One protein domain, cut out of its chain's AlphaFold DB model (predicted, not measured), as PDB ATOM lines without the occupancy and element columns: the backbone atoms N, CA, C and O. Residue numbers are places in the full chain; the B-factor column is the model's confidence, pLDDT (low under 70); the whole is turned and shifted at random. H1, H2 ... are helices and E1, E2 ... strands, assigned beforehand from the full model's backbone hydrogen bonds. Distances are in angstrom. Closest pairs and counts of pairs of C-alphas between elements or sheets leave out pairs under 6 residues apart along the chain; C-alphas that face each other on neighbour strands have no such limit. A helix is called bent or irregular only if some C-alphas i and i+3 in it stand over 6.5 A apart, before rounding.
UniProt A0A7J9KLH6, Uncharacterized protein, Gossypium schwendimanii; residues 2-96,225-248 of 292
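Overview. This is residues 2 to 96 and 225 to 248 of the 292 residues of an uncharacterized protein of Gossypium schwendimanii (UniProt A0A7J9KLH6). What does the model look like? Three helices, H2, H4 and H5, make a loose up-and-down bundle, with the small strand hairpin E1 and E2 and the short helix H1 at one end. Beyond the other end, a long loop and H3 form an arm that folds back to H2, and residues 239 to 248, of which 239 to 247 belong to H5, stick out. What is it built of? The printed part has 119 residues, with five named helices and two named strands in the order H1, E1, E2, H2, H3, H4, H5; the sheet E1 - E2 is antiparallel and the class is mostly helix. The whole is loose, with a radius of gyration of the C-alphas of 18.5 A, and flat, spanning 61 by 39 by 20 A.

Arrangement. How do the strands pair? E1, residues 9 to 12, and E2, residues 17 to 21, are antiparallel neighbours in a hairpin; N 10 and O 20, 3.0 A apart, and N 19 and O 10, 2.8 A apart, are within hydrogen-bond range. What does the first helix touch? H1, residues 3 to 8, touches residues 227 to 235 of H5, residues 227 to 247, with the closest C-alphas, Ile 7 and Gly 228, 4.4 A apart. It only just touches H2, residues 30 to 44, with 3 pairs of C-alphas within 8 A, the closest being Ile 7 and Ala 33, 6.6 A apart. How is the bundle arranged? H2, the hub, touches H4, residues 79 to 94, at a shallow tilt of 25 degrees, opposite ways; the closest C-alphas are Ile 40 and Ser 79, 5.6 A. H2 and H5 touch, running the same way at 34 degrees, only just short of steep, with C-alphas Ala 33 and Gly 228 closest at 5.3 A. H4 and H5 touch, opposite ways at 14 degrees, with C-alphas Ala 80 and Leu 233 closest at 6.5 A. What of H3 and the helix backbones? H3, residues 58 to 75, touches H2 with residues 74 to 75 alone, the C-alphas of Leu 74 and Ile 43 being closest at 5.5 A, and is apart from H5. Every O i to N i+4 pair is within hydrogen-bond range in H1, H2 and H4, against 12 of 14 in H3 and 13 of 17 in H5.

Along the chain. Where are the ends? H1 begins at C-alpha 3, (192.463, 270.217, 173.852), and H5 ends at C-alpha 247, (189.859, 276.279, 197.043). How long are the helices? H5 measures 32.2 A, H3 26.1 A, H4 22.1 A and H2 20.9 A. H3 is irregular, C-alphas 59 and 62 being 7.0 A apart, with a kink of 26 degrees near residue 65.

Size, cuts and confidence. Is anything missing? Residues 97 to 224 are cut out, and C-alphas 96 and 225 are 12.5 A apart. Which link is long, and where is confidence low? The link from H2 to H3, 13 residues, is long; pLDDT is under 70 at residues 45 to 67 and 75.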
ATOM      1  N   THR A   2     188.715 272.258 171.367       83.62
ATOM      2  CA  THR A   2     189.121 271.747 172.698       83.62
ATOM      3  C   THR A   2     190.465 271.019 172.639       83.62
ATOM      4  O   THR A   2     190.798 270.446 171.602       83.62
ATOM      5  N   ALA A   3     191.204 270.968 173.751       86.62
ATOM      6  CA  ALA A   3     192.463 270.217 173.852       86.62
ATOM      7  C   ALA A   3     192.297 268.736 173.446       86.62
ATOM      8  O   ALA A   3     193.101 268.183 172.701       86.62
ATOM      9  N   VAL A   4     191.167 268.122 173.808       88.44
ATOM     10  CA  VAL A   4     190.821 266.751 173.395       88.44
ATOM     11  C   VAL A   4     190.716 266.615 171.870       88.44
ATOM     12  O   VAL A   4     191.132 265.598 171.314       88.44
ATOM     13  N   LYS A   5     190.199 267.631 171.163       89.31
ATOM     14  CA  LYS A   5     190.174 267.625 169.691       89.31
ATOM     15  C   LYS A   5     191.586 267.703 169.106       89.31
ATOM     16  O   LYS A   5     191.841 266.989 168.144       89.31
ATOM     17  N   TYR A   6     192.492 268.483 169.700       89.06
ATOM     18  CA  TYR A   6     193.901 268.541 169.279       89.06
ATOM     19  C   TYR A   6     194.590 267.175 169.408       89.06
ATOM     20  O   TYR A   6     195.299 266.753 168.495       89.06
ATOM     21  N   ILE A   7     194.310 266.449 170.494       92.75
ATOM     22  CA  ILE A   7     194.839 265.098 170.723       92.75
ATOM     23  C   ILE A   7     194.256 264.106 169.707       92.75
ATOM     24  O   ILE A   7     194.999 263.366 169.070       92.75
ATOM     25  N   ARG A   8     192.931 264.093 169.514       92.44
ATOM     26  CA  ARG A   8     192.247 263.033 168.746       92.44
ATOM     27  C   ARG A   8     192.188 263.253 167.236       92.44
ATOM     28  O   ARG A   8     191.990 262.285 166.505       92.44
ATOM     29  N   LYS A   9     192.278 264.494 166.759       90.69
ATOM     30  CA  LYS A   9     192.048 264.839 165.349       90.69
ATOM     31  C   LYS A   9     193.198 265.648 164.775       90.69
ATOM     32  O   LYS A   9     193.790 266.474 165.473       90.69
ATOM     33  N   VAL A  10     193.440 265.461 163.481       88.00
ATOM     34  CA  VAL A  10     194.322 266.337 162.704       88.00
ATOM     35  C   VAL A  10     193.690 267.730 162.646       88.00
ATOM     36  O   VAL A  10     192.480 267.857 162.443       88.00
ATOM     37  N   GLN A  11     194.481 268.779 162.871       87.19
ATOM     38  CA  GLN A  11     193.989 270.159 162.869       87.19
ATOM     39  C   GLN A  11     194.358 270.863 161.567       87.19
ATOM     40  O   GLN A  11     195.461 270.708 161.051       87.19
ATOM     41  N   ASP A  12     193.418 271.645 161.049       82.56
ATOM     42  CA  ASP A  12     193.654 272.621 159.996       82.56
ATOM     43  C   ASP A  12     193.589 274.015 160.617       82.56
ATOM     44  O   ASP A  12     192.503 274.569 160.828       82.56
ATOM     45  N   PHE A  13     194.760 274.555 160.953       79.81
ATOM     46  CA  PHE A  13     194.869 275.864 161.594       79.81
ATOM     47  C   PHE A  13     194.381 276.997 160.687       79.81
ATOM     48  O   PHE A  13     193.734 277.917 161.180       79.81
ATOM     49  N   SER A  14     194.576 276.881 159.367       77.12
ATOM     50  CA  SER A  14     194.148 277.893 158.388       77.12
ATOM     51  C   SER A  14     192.628 278.066 158.352       77.12
ATOM     52  O   SER A  14     192.119 279.175 158.214       77.12
ATOM     53  N   LYS A  15     191.885 276.966 158.530       76.50
ATOM     54  CA  LYS A  15     190.413 276.961 158.533       76.50
ATOM     55  C   LYS A  15     189.814 276.926 159.934       76.50
ATOM     56  O   LYS A  15     188.591 276.916 160.053       76.50
ATOM     57  N   SER A  16     190.642 276.865 160.980       75.69
ATOM     58  CA  SER A  16     190.213 276.657 162.368       75.69
ATOM     59  C   SER A  16     189.255 275.455 162.516       75.69
ATOM     60  O   SER A  16     188.251 275.503 163.233       75.69
ATOM     61  N   LYS A  17     189.534 274.358 161.793       81.62
ATOM     62  CA  LYS A  17     188.688 273.150 161.746       81.62
ATOM     63  C   LYS A  17     189.496 271.894 162.051       81.62
ATOM     64  O   LYS A  17     190.653 271.769 161.668       81.62
ATOM     65  N   SER A  18     188.853 270.921 162.693       84.94
ATOM     66  CA  SER A  18     189.413 269.575 162.836       84.94
ATOM     67  C   SER A  18     189.053 268.726 161.616       84.94
ATOM     68  O   SER A  18     187.896 268.732 161.189       84.94
ATOM     69  N   LYS A  19     190.031 267.997 161.082       86.38
ATOM     70  CA  LYS A  19     189.888 267.057 159.965       86.38
ATOM     71  C   LYS A  19     189.566 265.651 160.497       86.38
ATOM     72  O   LYS A  19     188.818 265.494 161.468       86.38
ATOM     73  N   GLU A  20     190.106 264.640 159.834       89.75
ATOM     74  CA  GLU A  20     190.008 263.232 160.181       89.75
ATOM     75  C   GLU A  20     190.663 262.885 161.525       89.75
ATOM     76  O   GLU A  20     191.322 263.703 162.184       89.75
ATOM     77  N   ASN A  21     190.431 261.648 161.958       90.62
ATOM     78  CA  ASN A  21     191.025 261.124 163.177       90.62
ATOM     79  C   ASN A  21     192.543 261.007 163.016       90.62
ATOM     80  O   ASN A  21     193.045 260.606 161.970       90.62
ATOM     81  N   ARG A  22     193.271 261.350 164.077       92.06
ATOM     82  CA  ARG A  22     194.726 261.222 164.120       92.06
ATOM     83  C   ARG A  22     195.115 259.743 164.049       92.06
ATOM     84  O   ARG A  22     194.517 258.915 164.736       92.06
ATOM     85  N   HIS A  23     196.137 259.429 163.258       92.94
ATOM     86  CA  HIS A  23     196.702 258.082 163.204       92.94
ATOM     87  C   HIS A  23     197.220 257.631 164.574       92.94
ATOM     88  O   HIS A  23     197.641 258.439 165.404       92.94
ATOM     89  N   TRP A  24     197.217 256.321 164.810       92.81
ATOM     90  CA  TRP A  24     197.683 255.747 166.072       92.81
ATOM     91  C   TRP A  24     199.198 255.873 166.249       92.81
ATOM     92  O   TRP A  24     199.661 256.315 167.301       92.81
ATOM     93  N   VAL A  25     199.954 255.527 165.206       92.69
ATOM     94  CA  VAL A  25     201.422 255.468 165.202       92.69
ATOM     95  C   VAL A  25     202.002 256.662 164.433       92.69
ATOM     96  O   VAL A  25     201.351 257.219 163.551       92.69
ATOM     97  N   GLY A  26     203.232 257.053 164.770       90.88
ATOM     98  CA  GLY A  26     204.004 258.086 164.078       90.88
ATOM     99  C   GLY A  26     204.447 259.220 165.001       90.88
ATOM    100  O   GLY A  26     204.029 259.313 166.153       90.88
ATOM    101  N   LEU A  27     205.271 260.126 164.468       89.94
ATOM    102  CA  LEU A  27     205.872 261.248 165.213       89.94
ATOM    103  C   LEU A  27     204.866 262.341 165.630       89.94
ATOM    104  O   LEU A  27     205.245 263.335 166.233       89.94
ATOM    105  N   ASP A  28     203.597 262.189 165.253       91.19
ATOM    106  CA  ASP A  28     202.460 262.998 165.714       91.19
ATOM    107  C   ASP A  28     201.211 262.103 165.868       91.19
ATOM    108  O   ASP A  28     200.089 262.483 165.524       91.19
ATOM    109  N   GLY A  29     201.432 260.850 166.287       92.81
ATOM    110  CA  GLY A  29     200.395 259.837 166.473       92.81
ATOM    111  C   GLY A  29     199.735 259.890 167.852       92.81
ATOM    112  O   GLY A  29     200.243 260.503 168.795       92.81
ATOM    113  N   LEU A  30     198.593 259.216 167.987       94.50
ATOM    114  CA  LEU A  30     197.829 259.153 169.235       94.50
ATOM    115  C   LEU A  30     198.608 258.467 170.369       94.50
ATOM    116  O   LEU A  30     198.535 258.925 171.507       94.50
ATOM    117  N   ILE A  31     199.383 257.416 170.071       95.94
ATOM    118  CA  ILE A  31     200.188 256.698 171.076       95.94
ATOM    119  C   ILE A  31     201.201 257.642 171.724       95.94
ATOM    120  O   ILE A  31     201.317 257.672 172.944       95.94
ATOM    121  N   LEU A  32     201.885 258.464 170.924       96.12
ATOM    122  CA  LEU A  32     202.843 259.445 171.430       96.12
ATOM    123  C   LEU A  32     202.171 260.455 172.371       96.12
ATOM    124  O   LEU A  32     202.707 260.752 173.438       96.12
ATOM    125  N   ALA A  33     200.984 260.948 172.005       95.56
ATOM    126  CA  ALA A  33     200.215 261.848 172.859       95.56
ATOM    127  C   ALA A  33     199.801 261.172 174.180       95.56
ATOM    128  O   ALA A  33     199.941 261.773 175.244       95.56
ATOM    129  N   ILE A  34     199.357 259.910 174.136       95.94
ATOM    130  CA  ILE A  34     199.016 259.134 175.339       95.94
ATOM    131  C   ILE A  34     200.249 258.948 176.228       95.94
ATOM    132  O   ILE A  34     200.173 259.220 177.421       95.94
ATOM    133  N   VAL A  35     201.396 258.564 175.661       96.75
ATOM    134  CA  VAL A  35     202.652 258.400 176.410       96.75
ATOM    135  C   VAL A  35     203.070 259.713 177.075       96.75
ATOM    136  O   VAL A  35     203.393 259.713 178.262       96.75
ATOM    137  N   CYS A  36     202.999 260.842 176.362       96.31
ATOM    138  CA  CYS A  36     203.286 262.160 176.940       96.31
ATOM    139  C   CYS A  36     202.316 262.508 178.078       96.31
ATOM    140  O   CYS A  36     202.737 263.036 179.106       96.31
ATOM    141  N   ALA A  37     201.027 262.195 177.921       95.12
ATOM    142  CA  ALA A  37     200.031 262.430 178.959       95.12
ATOM    143  C   ALA A  37     200.285 261.562 180.200       95.12
ATOM    144  O   ALA A  37     200.296 262.080 181.314       95.12
ATOM    145  N   CYS A  38     200.555 260.267 180.015       94.38
ATOM    146  CA  CYS A  38     200.928 259.355 181.095       94.38
ATOM    147  C   CYS A  38     202.197 259.828 181.810       94.38
ATOM    148  O   CYS A  38     202.228 259.832 183.035       94.38
ATOM    149  N   PHE A  39     203.210 260.285 181.071       93.81
ATOM    150  CA  PHE A  39     204.430 260.840 181.654       93.81
ATOM    151  C   PHE A  39     204.133 262.054 182.545       93.81
ATOM    152  O   PHE A  39     204.573 262.086 183.693       93.81
ATOM    153  N   ILE A  40     203.335 263.019 182.071       91.00
ATOM    154  CA  ILE A  40     202.949 264.179 182.891       91.00
ATOM    155  C   ILE A  40     202.161 263.737 184.131       91.00
ATOM    156  O   ILE A  40     202.429 264.242 185.218       91.00
ATOM    157  N   ILE A  41     201.235 262.780 184.007       89.69
ATOM    158  CA  ILE A  41     200.457 262.262 185.147       89.69
ATOM    159  C   ILE A  41     201.364 261.593 186.177       89.69
ATOM    160  O   ILE A  41     201.231 261.868 187.363       89.69
ATOM    161  N   VAL A  42     202.294 260.743 185.750       87.88
ATOM    162  CA  VAL A  42     203.187 260.020 186.666       87.88
ATOM    163  C   VAL A  42     204.127 260.982 187.396       87.88
ATOM    164  O   VAL A  42     204.361 260.822 188.593       87.88
ATOM    165  N   ILE A  43     204.641 262.001 186.703       84.94
ATOM    166  CA  ILE A  43     205.601 262.951 187.275       84.94
ATOM    167  C   ILE A  43     204.913 264.030 188.127       84.94
ATOM    168  O   ILE A  43     205.351 264.289 189.247       84.94
ATOM    169  N   ASN A  44     203.825 264.642 187.645       78.62
ATOM    170  CA  ASN A  44     203.133 265.724 188.364       78.62
ATOM    171  C   ASN A  44     202.051 265.220 189.326       78.62
ATOM    172  O   ASN A  44     201.806 265.845 190.358       78.62
ATOM    173  N   GLY A  45     201.382 264.113 188.998       65.19
ATOM    174  CA  GLY A  45     200.279 263.550 189.783       65.19
ATOM    175  C   GLY A  45     200.715 262.950 191.117       65.19
ATOM    176  O   GLY A  45     199.865 262.683 191.958       65.19
ATOM    177  N   ALA A  46     202.026 262.806 191.350       52.09
ATOM    178  CA  ALA A  46     202.568 262.341 192.620       52.09
ATOM    179  C   ALA A  46     202.204 263.246 193.810       52.09
ATOM    180  O   ALA A  46     202.231 262.753 194.931       52.09
ATOM    181  N   GLY A  47     201.833 264.516 193.575       52.88
ATOM    182  CA  GLY A  47     201.341 265.443 194.598       52.88
ATOM    183  C   GLY A  47     202.354 265.746 195.713       52.88
ATOM    184  O   GLY A  47     203.150 264.919 196.147       52.88
ATOM    185  N   LYS A  48     202.338 266.967 196.247       47.84
ATOM    186  CA  LYS A  48     202.895 267.187 197.589       47.84
ATOM    187  C   LYS A  48     201.811 266.740 198.564       47.84
ATOM    188  O   LYS A  48     200.831 267.462 198.732       47.84
ATOM    189  N   GLU A  49     201.951 265.555 199.154       42.72
ATOM    190  CA  GLU A  49     201.119 265.149 200.290       42.72
ATOM    191  C   GLU A  49     201.217 266.239 201.367       42.72
ATOM    192  O   GLU A  49     202.298 266.599 201.847       42.72
ATOM    193  N   ARG A  50     200.071 266.852 201.661       40.69
ATOM    194  CA  ARG A  50     199.903 267.850 202.711       40.69
ATOM    195  C   ARG A  50     199.994 267.102 204.036       40.69
ATOM    196  O   ARG A  50     199.034 266.434 204.373       40.69
ATOM    197  N   ASN A  51     201.131 267.223 204.729       42.59
ATOM    198  CA  ASN A  51     201.363 266.819 206.124       42.59
ATOM    199  C   ASN A  51     200.366 265.777 206.663       42.59
ATOM    200  O   ASN A  51     199.448 266.124 207.406       42.59
ATOM    201  N   GLU A  52     200.586 264.505 206.347       38.81
ATOM    202  CA  GLU A  52     200.067 263.433 207.190       38.81
ATOM    203  C   GLU A  52     200.925 263.413 208.460       38.81
ATOM    204  O   GLU A  52     202.013 262.837 208.517       38.81
ATOM    205  N   ARG A  53     200.463 264.153 209.473       45.88
ATOM    206  CA  ARG A  53     200.712 263.757 210.856       45.88
ATOM    207  C   ARG A  53     199.866 262.509 211.069       45.88
ATOM    208  O   ARG A  53     198.651 262.636 211.033       45.88
ATOM    209  N   GLU A  54     200.502 261.354 211.236       43.94
ATOM    210  CA  GLU A  54     200.308 260.455 212.386       43.94
ATOM    211  C   GLU A  54     200.984 259.087 212.175       43.94
ATOM    212  O   GLU A  54     200.811 258.432 211.154       43.94
ATOM    213  N   THR A  55     201.775 258.711 213.190       47.56
ATOM    214  CA  THR A  55     202.217 257.363 213.610       47.56
ATOM    215  C   THR A  55     202.696 256.371 212.544       47.56
ATOM    216  O   THR A  55     201.898 255.686 211.915       47.56
ATOM    217  N   SER A  56     204.017 256.164 212.447       42.38
ATOM    218  CA  SER A  56     204.565 254.932 211.850       42.38
ATOM    219  C   SER A  56     205.722 254.371 212.678       42.38
ATOM    220  O   SER A  56     206.502 255.127 213.254       42.38
ATOM    221  N   ASN A  57     205.750 253.038 212.774       55.91
ATOM    222  CA  ASN A  57     206.735 252.224 213.482       55.91
ATOM    223  C   ASN A  57     208.134 252.337 212.845       55.91
ATOM    224  O   ASN A  57     208.263 252.599 211.651       55.91
ATOM    225  N   VAL A  58     209.167 252.070 213.651       55.94
ATOM    226  CA  VAL A  58     210.597 252.307 213.363       55.94
ATOM    227  C   VAL A  58     211.118 251.576 212.106       55.94
ATOM    228  O   VAL A  58     212.017 252.083 211.443       55.94
ATOM    229  N   ASP A  59     210.509 250.458 211.694       54.38
ATOM    230  CA  ASP A  59     210.940 249.689 210.509       54.38
ATOM    231  C   ASP A  59     210.365 250.203 209.166       54.38
ATOM    232  O   ASP A  59     210.887 249.879 208.096       54.38
ATOM    233  N   ASP A  60     209.327 251.050 209.188       54.56
ATOM    234  CA  ASP A  60     208.749 251.663 207.978       54.56
ATOM    235  C   ASP A  60     209.473 252.959 207.560       54.56
ATOM    236  O   ASP A  60     209.230 253.496 206.472       54.56
ATOM    237  N   GLU A  61     210.391 253.477 208.381       57.09
ATOM    238  CA  GLU A  61     211.011 254.787 208.164       57.09
ATOM    239  C   GLU A  61     211.937 254.832 206.938       57.09
ATOM    240  O   GLU A  61     211.858 255.783 206.155       57.09
ATOM    241  N   GLU A  62     212.767 253.812 206.685       57.25
ATOM    242  CA  GLU A  62     213.724 253.832 205.562       57.25
ATOM    243  C   GLU A  62     213.045 253.739 204.188       57.25
ATOM    244  O   GLU A  62     213.362 254.501 203.259       57.25
ATOM    245  N   ARG A  63     212.070 252.831 204.037       58.03
ATOM    246  CA  ARG A  63     211.332 252.651 202.774       58.03
ATOM    247  C   ARG A  63     210.461 253.873 202.480       58.03
ATOM    248  O   ARG A  63     210.388 254.322 201.328       58.03
ATOM    249  N   ASN A  64     209.872 254.458 203.523       65.56
ATOM    250  CA  ASN A  64     209.076 255.675 203.435       65.56
ATOM    251  C   ASN A  64     209.958 256.902 203.125       65.56
ATOM    252  O   ASN A  64     209.603 257.712 202.269       65.56
ATOM    253  N   MET A  65     211.165 256.997 203.695       62.41
ATOM    254  CA  MET A  65     212.140 258.055 203.382       62.41
ATOM    255  C   MET A  65     212.635 257.993 201.933       62.41
ATOM    256  O   MET A  65     212.677 259.027 201.257       62.41
ATOM    257  N   ARG A  66     212.950 256.802 201.406       67.69
ATOM    258  CA  ARG A  66     213.349 256.635 199.994       67.69
ATOM    259  C   ARG A  66     212.210 256.998 199.039       67.69
ATOM    260  O   ARG A  66     212.440 257.735 198.079       67.69
ATOM    261  N   SER A  67     210.986 256.550 199.326       69.81
ATOM    262  CA  SER A  67     209.786 256.894 198.551       69.81
ATOM    263  C   SER A  67     209.498 258.401 198.575       69.81
ATOM    264  O   SER A  67     209.344 259.018 197.520       69.81
ATOM    265  N   LYS A  68     209.547 259.039 199.755       70.25
ATOM    266  CA  LYS A  68     209.398 260.497 199.923       70.25
ATOM    267  C   LYS A  68     210.463 261.279 199.154       70.25
ATOM    268  O   LYS A  68     210.148 262.292 198.527       70.25
ATOM    269  N   ARG A  69     211.716 260.810 199.151       71.06
ATOM    270  CA  ARG A  69     212.817 261.446 198.410       71.06
ATOM    271  C   ARG A  69     212.612 261.342 196.899       71.06
ATOM    272  O   ARG A  69     212.759 262.347 196.212       71.06
ATOM    273  N   ILE A  70     212.198 260.175 196.400       73.62
ATOM    274  CA  ILE A  70     211.860 259.962 194.984       73.62
ATOM    275  C   ILE A  70     210.669 260.840 194.578       73.62
ATOM    276  O   ILE A  70     210.790 261.584 193.608       73.62
ATOM    277  N   LYS A  71     209.568 260.846 195.346       70.31
ATOM    278  CA  LYS A  71     208.401 261.720 195.109       70.31
ATOM    279  C   LYS A  71     208.802 263.199 195.049       70.31
ATOM    280  O   LYS A  71     208.387 263.913 194.141       70.31
ATOM    281  N   LYS A  72     209.653 263.658 195.976       70.50
ATOM    282  CA  LYS A  72     210.154 265.044 196.011       70.50
ATOM    283  C   LYS A  72     211.012 265.386 194.790       70.50
ATOM    284  O   LYS A  72     210.872 266.480 194.252       70.50
ATOM    285  N   THR A  73     211.880 264.474 194.355       71.44
ATOM    286  CA  THR A  73     212.696 264.678 193.151       71.44
ATOM    287  C   THR A  73     211.829 264.681 191.892       71.44
ATOM    288  O   THR A  73     211.986 265.584 191.078       71.44
ATOM    289  N   LEU A  74     210.871 263.753 191.763       71.75
ATOM    290  CA  LEU A  74     209.921 263.710 190.643       71.75
ATOM    291  C   LEU A  74     209.075 264.985 190.560       71.75
ATOM    292  O   LEU A  74     208.948 265.557 189.483       71.75
ATOM    293  N   ALA A  75     208.574 265.488 191.689       68.06
ATOM    294  CA  ALA A  75     207.750 266.697 191.732       68.06
ATOM    295  C   ALA A  75     208.486 267.979 191.287       68.06
ATOM    296  O   ALA A  75     207.839 268.974 190.956       68.06
ATOM    297  N   ASN A  76     209.822 267.969 191.274       71.56
ATOM    298  CA  ASN A  76     210.642 269.085 190.798       71.56
ATOM    299  C   ASN A  76     210.979 268.989 189.300       71.56
ATOM    300  O   ASN A  76     211.547 269.929 188.744       71.56
ATOM    301  N   ILE A  77     210.656 267.873 188.638       79.38
ATOM    302  CA  ILE A  77     210.917 267.692 187.210       79.38
ATOM    303  C   ILE A  77     209.906 268.533 186.415       79.38
ATOM    304  O   ILE A  77     208.697 268.333 186.562       79.38
ATOM    305  N   PRO A  78     210.350 269.442 185.525       85.38
ATOM    306  CA  PRO A  78     209.454 270.248 184.704       85.38
ATOM    307  C   PRO A  78     208.897 269.410 183.538       85.38
ATOM    308  O   PRO A  78     209.252 269.609 182.379       85.38
ATOM    309  N   SER A  79     208.027 268.442 183.839       90.06
ATOM    310  CA  SER A  79     207.516 267.446 182.882       90.06
ATOM    311  C   SER A  79     206.939 268.066 181.604       90.06
ATOM    312  O   SER A  79     207.282 267.633 180.506       90.06
ATOM    313  N   ALA A  80     206.139 269.128 181.726       89.62
ATOM    314  CA  ALA A  80     205.582 269.858 180.588       89.62
ATOM    315  C   ALA A  80     206.669 270.497 179.703       89.62
ATOM    316  O   ALA A  80     206.555 270.469 178.481       89.62
ATOM    317  N   PHE A  81     207.745 271.018 180.301       90.00
ATOM    318  CA  PHE A  81     208.881 271.569 179.559       90.00
ATOM    319  C   PHE A  81     209.654 270.474 178.818       90.00
ATOM    320  O   PHE A  81     209.994 270.647 177.653       90.00
ATOM    321  N   ILE A  82     209.866 269.314 179.447       94.00
ATOM    322  CA  ILE A  82     210.500 268.156 178.797       94.00
ATOM    323  C   ILE A  82     209.666 267.685 177.601       94.00
ATOM    324  O   ILE A  82     210.203 267.464 176.518       94.00
ATOM    325  N   VAL A  83     208.346 267.577 177.772       95.81
ATOM    326  CA  VAL A  83     207.417 267.209 176.693       95.81
ATOM    327  C   VAL A  83     207.410 268.263 175.578       95.81
ATOM    328  O   VAL A  83     207.369 267.910 174.400       95.81
ATOM    329  N   PHE A  84     207.503 269.549 175.921       95.00
ATOM    330  CA  PHE A  84     207.664 270.623 174.941       95.00
ATOM    331  C   PHE A  84     208.976 270.491 174.153       95.00
ATOM    332  O   PHE A  84     208.938 270.510 172.923       95.00
ATOM    333  N   LEU A  85     210.114 270.280 174.825       95.25
ATOM    334  CA  LEU A  85     211.410 270.064 174.170       95.25
ATOM    335  C   LEU A  85     211.397 268.828 173.264       95.25
ATOM    336  O   LEU A  85     211.902 268.889 172.145       95.25
ATOM    337  N   LEU A  86     210.766 267.734 173.702       96.25
ATOM    338  CA  LEU A  86     210.534 266.563 172.856       96.25
ATOM    339  C   LEU A  86     209.751 266.946 171.594       96.25
ATOM    340  O   LEU A  86     210.135 266.553 170.496       96.25
ATOM    341  N   GLY A  87     208.687 267.741 171.727       96.00
ATOM    342  CA  GLY A  87     207.924 268.253 170.588       96.00
ATOM    343  C   GLY A  87     208.771 269.088 169.620       96.00
ATOM    344  O   GLY A  87     208.658 268.906 168.409       96.00
ATOM    345  N   VAL A  88     209.668 269.935 170.136       93.25
ATOM    346  CA  VAL A  88     210.618 270.711 169.318       93.25
ATOM    347  C   VAL A  88     211.580 269.787 168.567       93.25
ATOM    348  O   VAL A  88     211.722 269.913 167.354       93.25
ATOM    349  N   VAL A  89     212.193 268.814 169.247       94.62
ATOM    350  CA  VAL A  89     213.085 267.826 168.609       94.62
ATOM    351  C   VAL A  89     212.343 267.048 167.518       94.62
ATOM    352  O   VAL A  89     212.844 266.894 166.404       94.62
ATOM    353  N   LEU A  90     211.116 266.608 167.800       94.88
ATOM    354  CA  LEU A  90     210.284 265.899 166.832       94.88
ATOM    355  C   LEU A  90     209.900 266.766 165.632       94.88
ATOM    356  O   LEU A  90     209.798 266.226 164.534       94.88
ATOM    357  N   ALA A  91     209.732 268.080 165.794       93.00
ATOM    358  CA  ALA A  91     209.491 268.985 164.670       93.00
ATOM    359  C   ALA A  91     210.648 268.932 163.653       93.00
ATOM    360  O   ALA A  91     210.413 268.765 162.454       93.00
ATOM    361  N   PHE A  92     211.898 268.959 164.132       91.75
ATOM    362  CA  PHE A  92     213.083 268.828 163.276       91.75
ATOM    363  C   PHE A  92     213.210 267.436 162.644       91.75
ATOM    364  O   PHE A  92     213.554 267.334 161.469       91.75
ATOM    365  N   ILE A  93     212.879 266.365 163.374       93.62
ATOM    366  CA  ILE A  93     212.895 264.996 162.823       93.62
ATOM    367  C   ILE A  93     211.813 264.822 161.748       93.62
ATOM    368  O   ILE A  93     212.048 264.174 160.729       93.62
ATOM    369  N   ARG A  94     210.626 265.413 161.942       91.81
ATOM    370  CA  ARG A  94     209.511 265.351 160.980       91.81
ATOM    371  C   ARG A  94     209.827 266.074 159.675       91.81
ATOM    372  O   ARG A  94     209.338 265.659 158.624       91.81
ATOM    373  N   LYS A  95     210.637 267.132 159.727       89.75
ATOM    374  CA  LYS A  95     211.073 267.861 158.535       89.75
ATOM    375  C   LYS A  95     212.538 268.303 158.662       89.75
ATOM    376  O   LYS A  95     212.802 269.480 158.893       89.75
ATOM    377  N   PRO A  96     213.508 267.405 158.399       88.19
ATOM    378  CA  PRO A  96     214.935 267.725 158.527       88.19
ATOM    379  C   PRO A  96     215.386 268.860 157.600       88.19
ATOM    380  O   PRO A  96     216.290 269.625 157.922       88.19
ATOM    381  N   PHE A 225     205.583 271.244 164.684       93.44
ATOM    382  CA  PHE A 225     205.399 270.803 166.061       93.44
ATOM    383  C   PHE A 225     204.252 269.777 166.147       93.44
ATOM    384  O   PHE A 225     203.157 270.040 165.637       93.44
ATOM    385  N   PRO A 226     204.446 268.614 166.801       94.62
ATOM    386  CA  PRO A 226     203.405 267.598 166.914       94.62
ATOM    387  C   PRO A 226     202.148 268.135 167.613       94.62
ATOM    388  O   PRO A 226     202.131 268.409 168.817       94.62
ATOM    389  N   VAL A 227     201.056 268.262 166.860       93.75
ATOM    390  CA  VAL A 227     199.793 268.832 167.347       93.75
ATOM    391  C   VAL A 227     199.175 267.967 168.452       93.75
ATOM    392  O   VAL A 227     198.485 268.488 169.332       93.75
ATOM    393  N   GLY A 228     199.437 266.655 168.451       94.00
ATOM    394  CA  GLY A 228     199.032 265.758 169.533       94.00
ATOM    395  C   GLY A 228     199.692 266.128 170.863       94.00
ATOM    396  O   GLY A 228     198.999 266.225 171.876       94.00
ATOM    397  N   ILE A 229     200.998 266.421 170.847       95.69
ATOM    398  CA  ILE A 229     201.744 266.896 172.023       95.69
ATOM    399  C   ILE A 229     201.216 268.260 172.474       95.69
ATOM    400  O   ILE A 229     200.969 268.456 173.663       95.69
ATOM    401  N   LEU A 230     200.965 269.181 171.537       94.06
ATOM    402  CA  LEU A 230     200.374 270.485 171.851       94.06
ATOM    403  C   LEU A 230     199.025 270.324 172.568       94.06
ATOM    404  O   LEU A 230     198.770 270.981 173.575       94.06
ATOM    405  N   GLY A 231     198.179 269.409 172.089       94.25
ATOM    406  CA  GLY A 231     196.905 269.087 172.728       94.25
ATOM    407  C   GLY A 231     197.060 268.564 174.158       94.25
ATOM    408  O   GLY A 231     196.278 268.948 175.024       94.25
ATOM    409  N   VAL A 232     198.076 267.738 174.422       95.56
ATOM    410  CA  VAL A 232     198.398 267.248 175.774       95.56
ATOM    411  C   VAL A 232     198.830 268.398 176.680       95.56
ATOM    412  O   VAL A 232     198.282 268.546 177.770       95.56
ATOM    413  N   LEU A 233     199.754 269.249 176.228       94.00
ATOM    414  CA  LEU A 233     200.211 270.411 176.997       94.00
ATOM    415  C   LEU A 233     199.044 271.349 177.343       94.00
ATOM    416  O   LEU A 233     198.884 271.739 178.499       94.00
ATOM    417  N   LEU A 234     198.174 271.638 176.368       92.38
ATOM    418  CA  LEU A 234     196.970 272.447 176.571       92.38
ATOM    419  C   LEU A 234     195.970 271.790 177.531       92.38
ATOM    420  O   LEU A 234     195.327 272.487 178.314       92.38
ATOM    421  N   LEU A 235     195.828 270.461 177.482       93.38
ATOM    422  CA  LEU A 235     194.954 269.724 178.392       93.38
ATOM    423  C   LEU A 235     195.425 269.880 179.841       93.38
ATOM    424  O   LEU A 235     194.620 270.241 180.695       93.38
ATOM    425  N   PHE A 236     196.711 269.647 180.113       91.38
ATOM    426  CA  PHE A 236     197.245 269.757 181.473       91.38
ATOM    427  C   PHE A 236     197.266 271.192 181.986       91.38
ATOM    428  O   PHE A 236     196.913 271.398 183.141       91.38
ATOM    429  N   ALA A 237     197.572 272.178 181.137       88.31
ATOM    430  CA  ALA A 237     197.432 273.585 181.508       88.31
ATOM    431  C   ALA A 237     195.978 273.922 181.896       88.31
ATOM    432  O   ALA A 237     195.736 274.586 182.901       88.31
ATOM    433  N   GLY A 238     194.998 273.412 181.140       88.19
ATOM    434  CA  GLY A 238     193.578 273.566 181.461       88.19
ATOM    435  C   GLY A 238     193.171 272.876 182.767       88.19
ATOM    436  O   GLY A 238     192.426 273.459 183.549       88.19
ATOM    437  N   ILE A 239     193.673 271.664 183.029       88.44
ATOM    438  CA  ILE A 239     193.425 270.939 184.285       88.44
ATOM    439  C   ILE A 239     194.052 271.679 185.471       88.44
ATOM    440  O   ILE A 239     193.394 271.835 186.493       88.44
ATOM    441  N   GLU A 240     195.291 272.166 185.346       83.88
ATOM    442  CA  GLU A 240     195.979 272.919 186.403       83.88
ATOM    443  C   GLU A 240     195.206 274.184 186.788       83.88
ATOM    444  O   GLU A 240     194.998 274.435 187.974       83.88
ATOM    445  N   LEU A 241     194.680 274.909 185.797       83.25
ATOM    446  CA  LEU A 241     193.786 276.044 186.034       83.25
ATOM    447  C   LEU A 241     192.444 275.618 186.645       83.25
ATOM    448  O   LEU A 241     191.942 276.293 187.531       83.25
ATOM    449  N   ALA A 242     191.856 274.498 186.218       86.75
ATOM    450  CA  ALA A 242     190.591 274.018 186.778       86.75
ATOM    451  C   ALA A 242     190.728 273.521 188.230       86.75
ATOM    452  O   ALA A 242     189.765 273.567 188.992       86.75
ATOM    453  N   MET A 243     191.909 273.054 188.646       84.19
ATOM    454  CA  MET A 243     192.137 272.578 190.014       84.19
ATOM    455  C   MET A 243     192.054 273.691 191.066       84.19
ATOM    456  O   MET A 243     191.760 273.383 192.223       84.19
ATOM    457  N   THR A 244     192.227 274.967 190.697       78.44
ATOM    458  CA  THR A 244     192.057 276.096 191.635       78.44
ATOM    459  C   THR A 244     190.620 276.212 192.144       78.44
ATOM    460  O   THR A 244     190.375 276.799 193.193       78.44
ATOM    461  N   CYS A 245     189.656 275.604 191.448       82.25
ATOM    462  CA  CYS A 245     188.269 275.517 191.894       82.25
ATOM    463  C   CYS A 245     188.114 274.790 193.240       82.25
ATOM    464  O   CYS A 245     187.136 275.023 193.955       82.25
ATOM    465  N   ARG A 246     189.076 273.932 193.609       81.81
ATOM    466  CA  ARG A 246     189.073 273.193 194.880       81.81
ATOM    467  C   ARG A 246     189.171 274.104 196.107       81.81
ATOM    468  O   ARG A 246     188.744 273.696 197.179       81.81
ATOM    469  N   ASP A 247     189.673 275.325 195.944       78.06
ATOM    470  CA  ASP A 247     189.859 276.279 197.043       78.06
ATOM    471  C   ASP A 247     188.573 277.073 197.372       78.06
ATOM    472  O   ASP A 247     188.596 278.042 198.128       78.06
ATOM    473  N   THR A 248     187.429 276.665 196.809       81.75
ATOM    474  CA  THR A 248     186.117 277.268 197.080       81.75
ATOM    475  C   THR A 248     185.572 276.815 198.432       81.75
ATOM    476  O   THR A 248     185.407 275.620 198.669       81.75
TER     477      THR A 248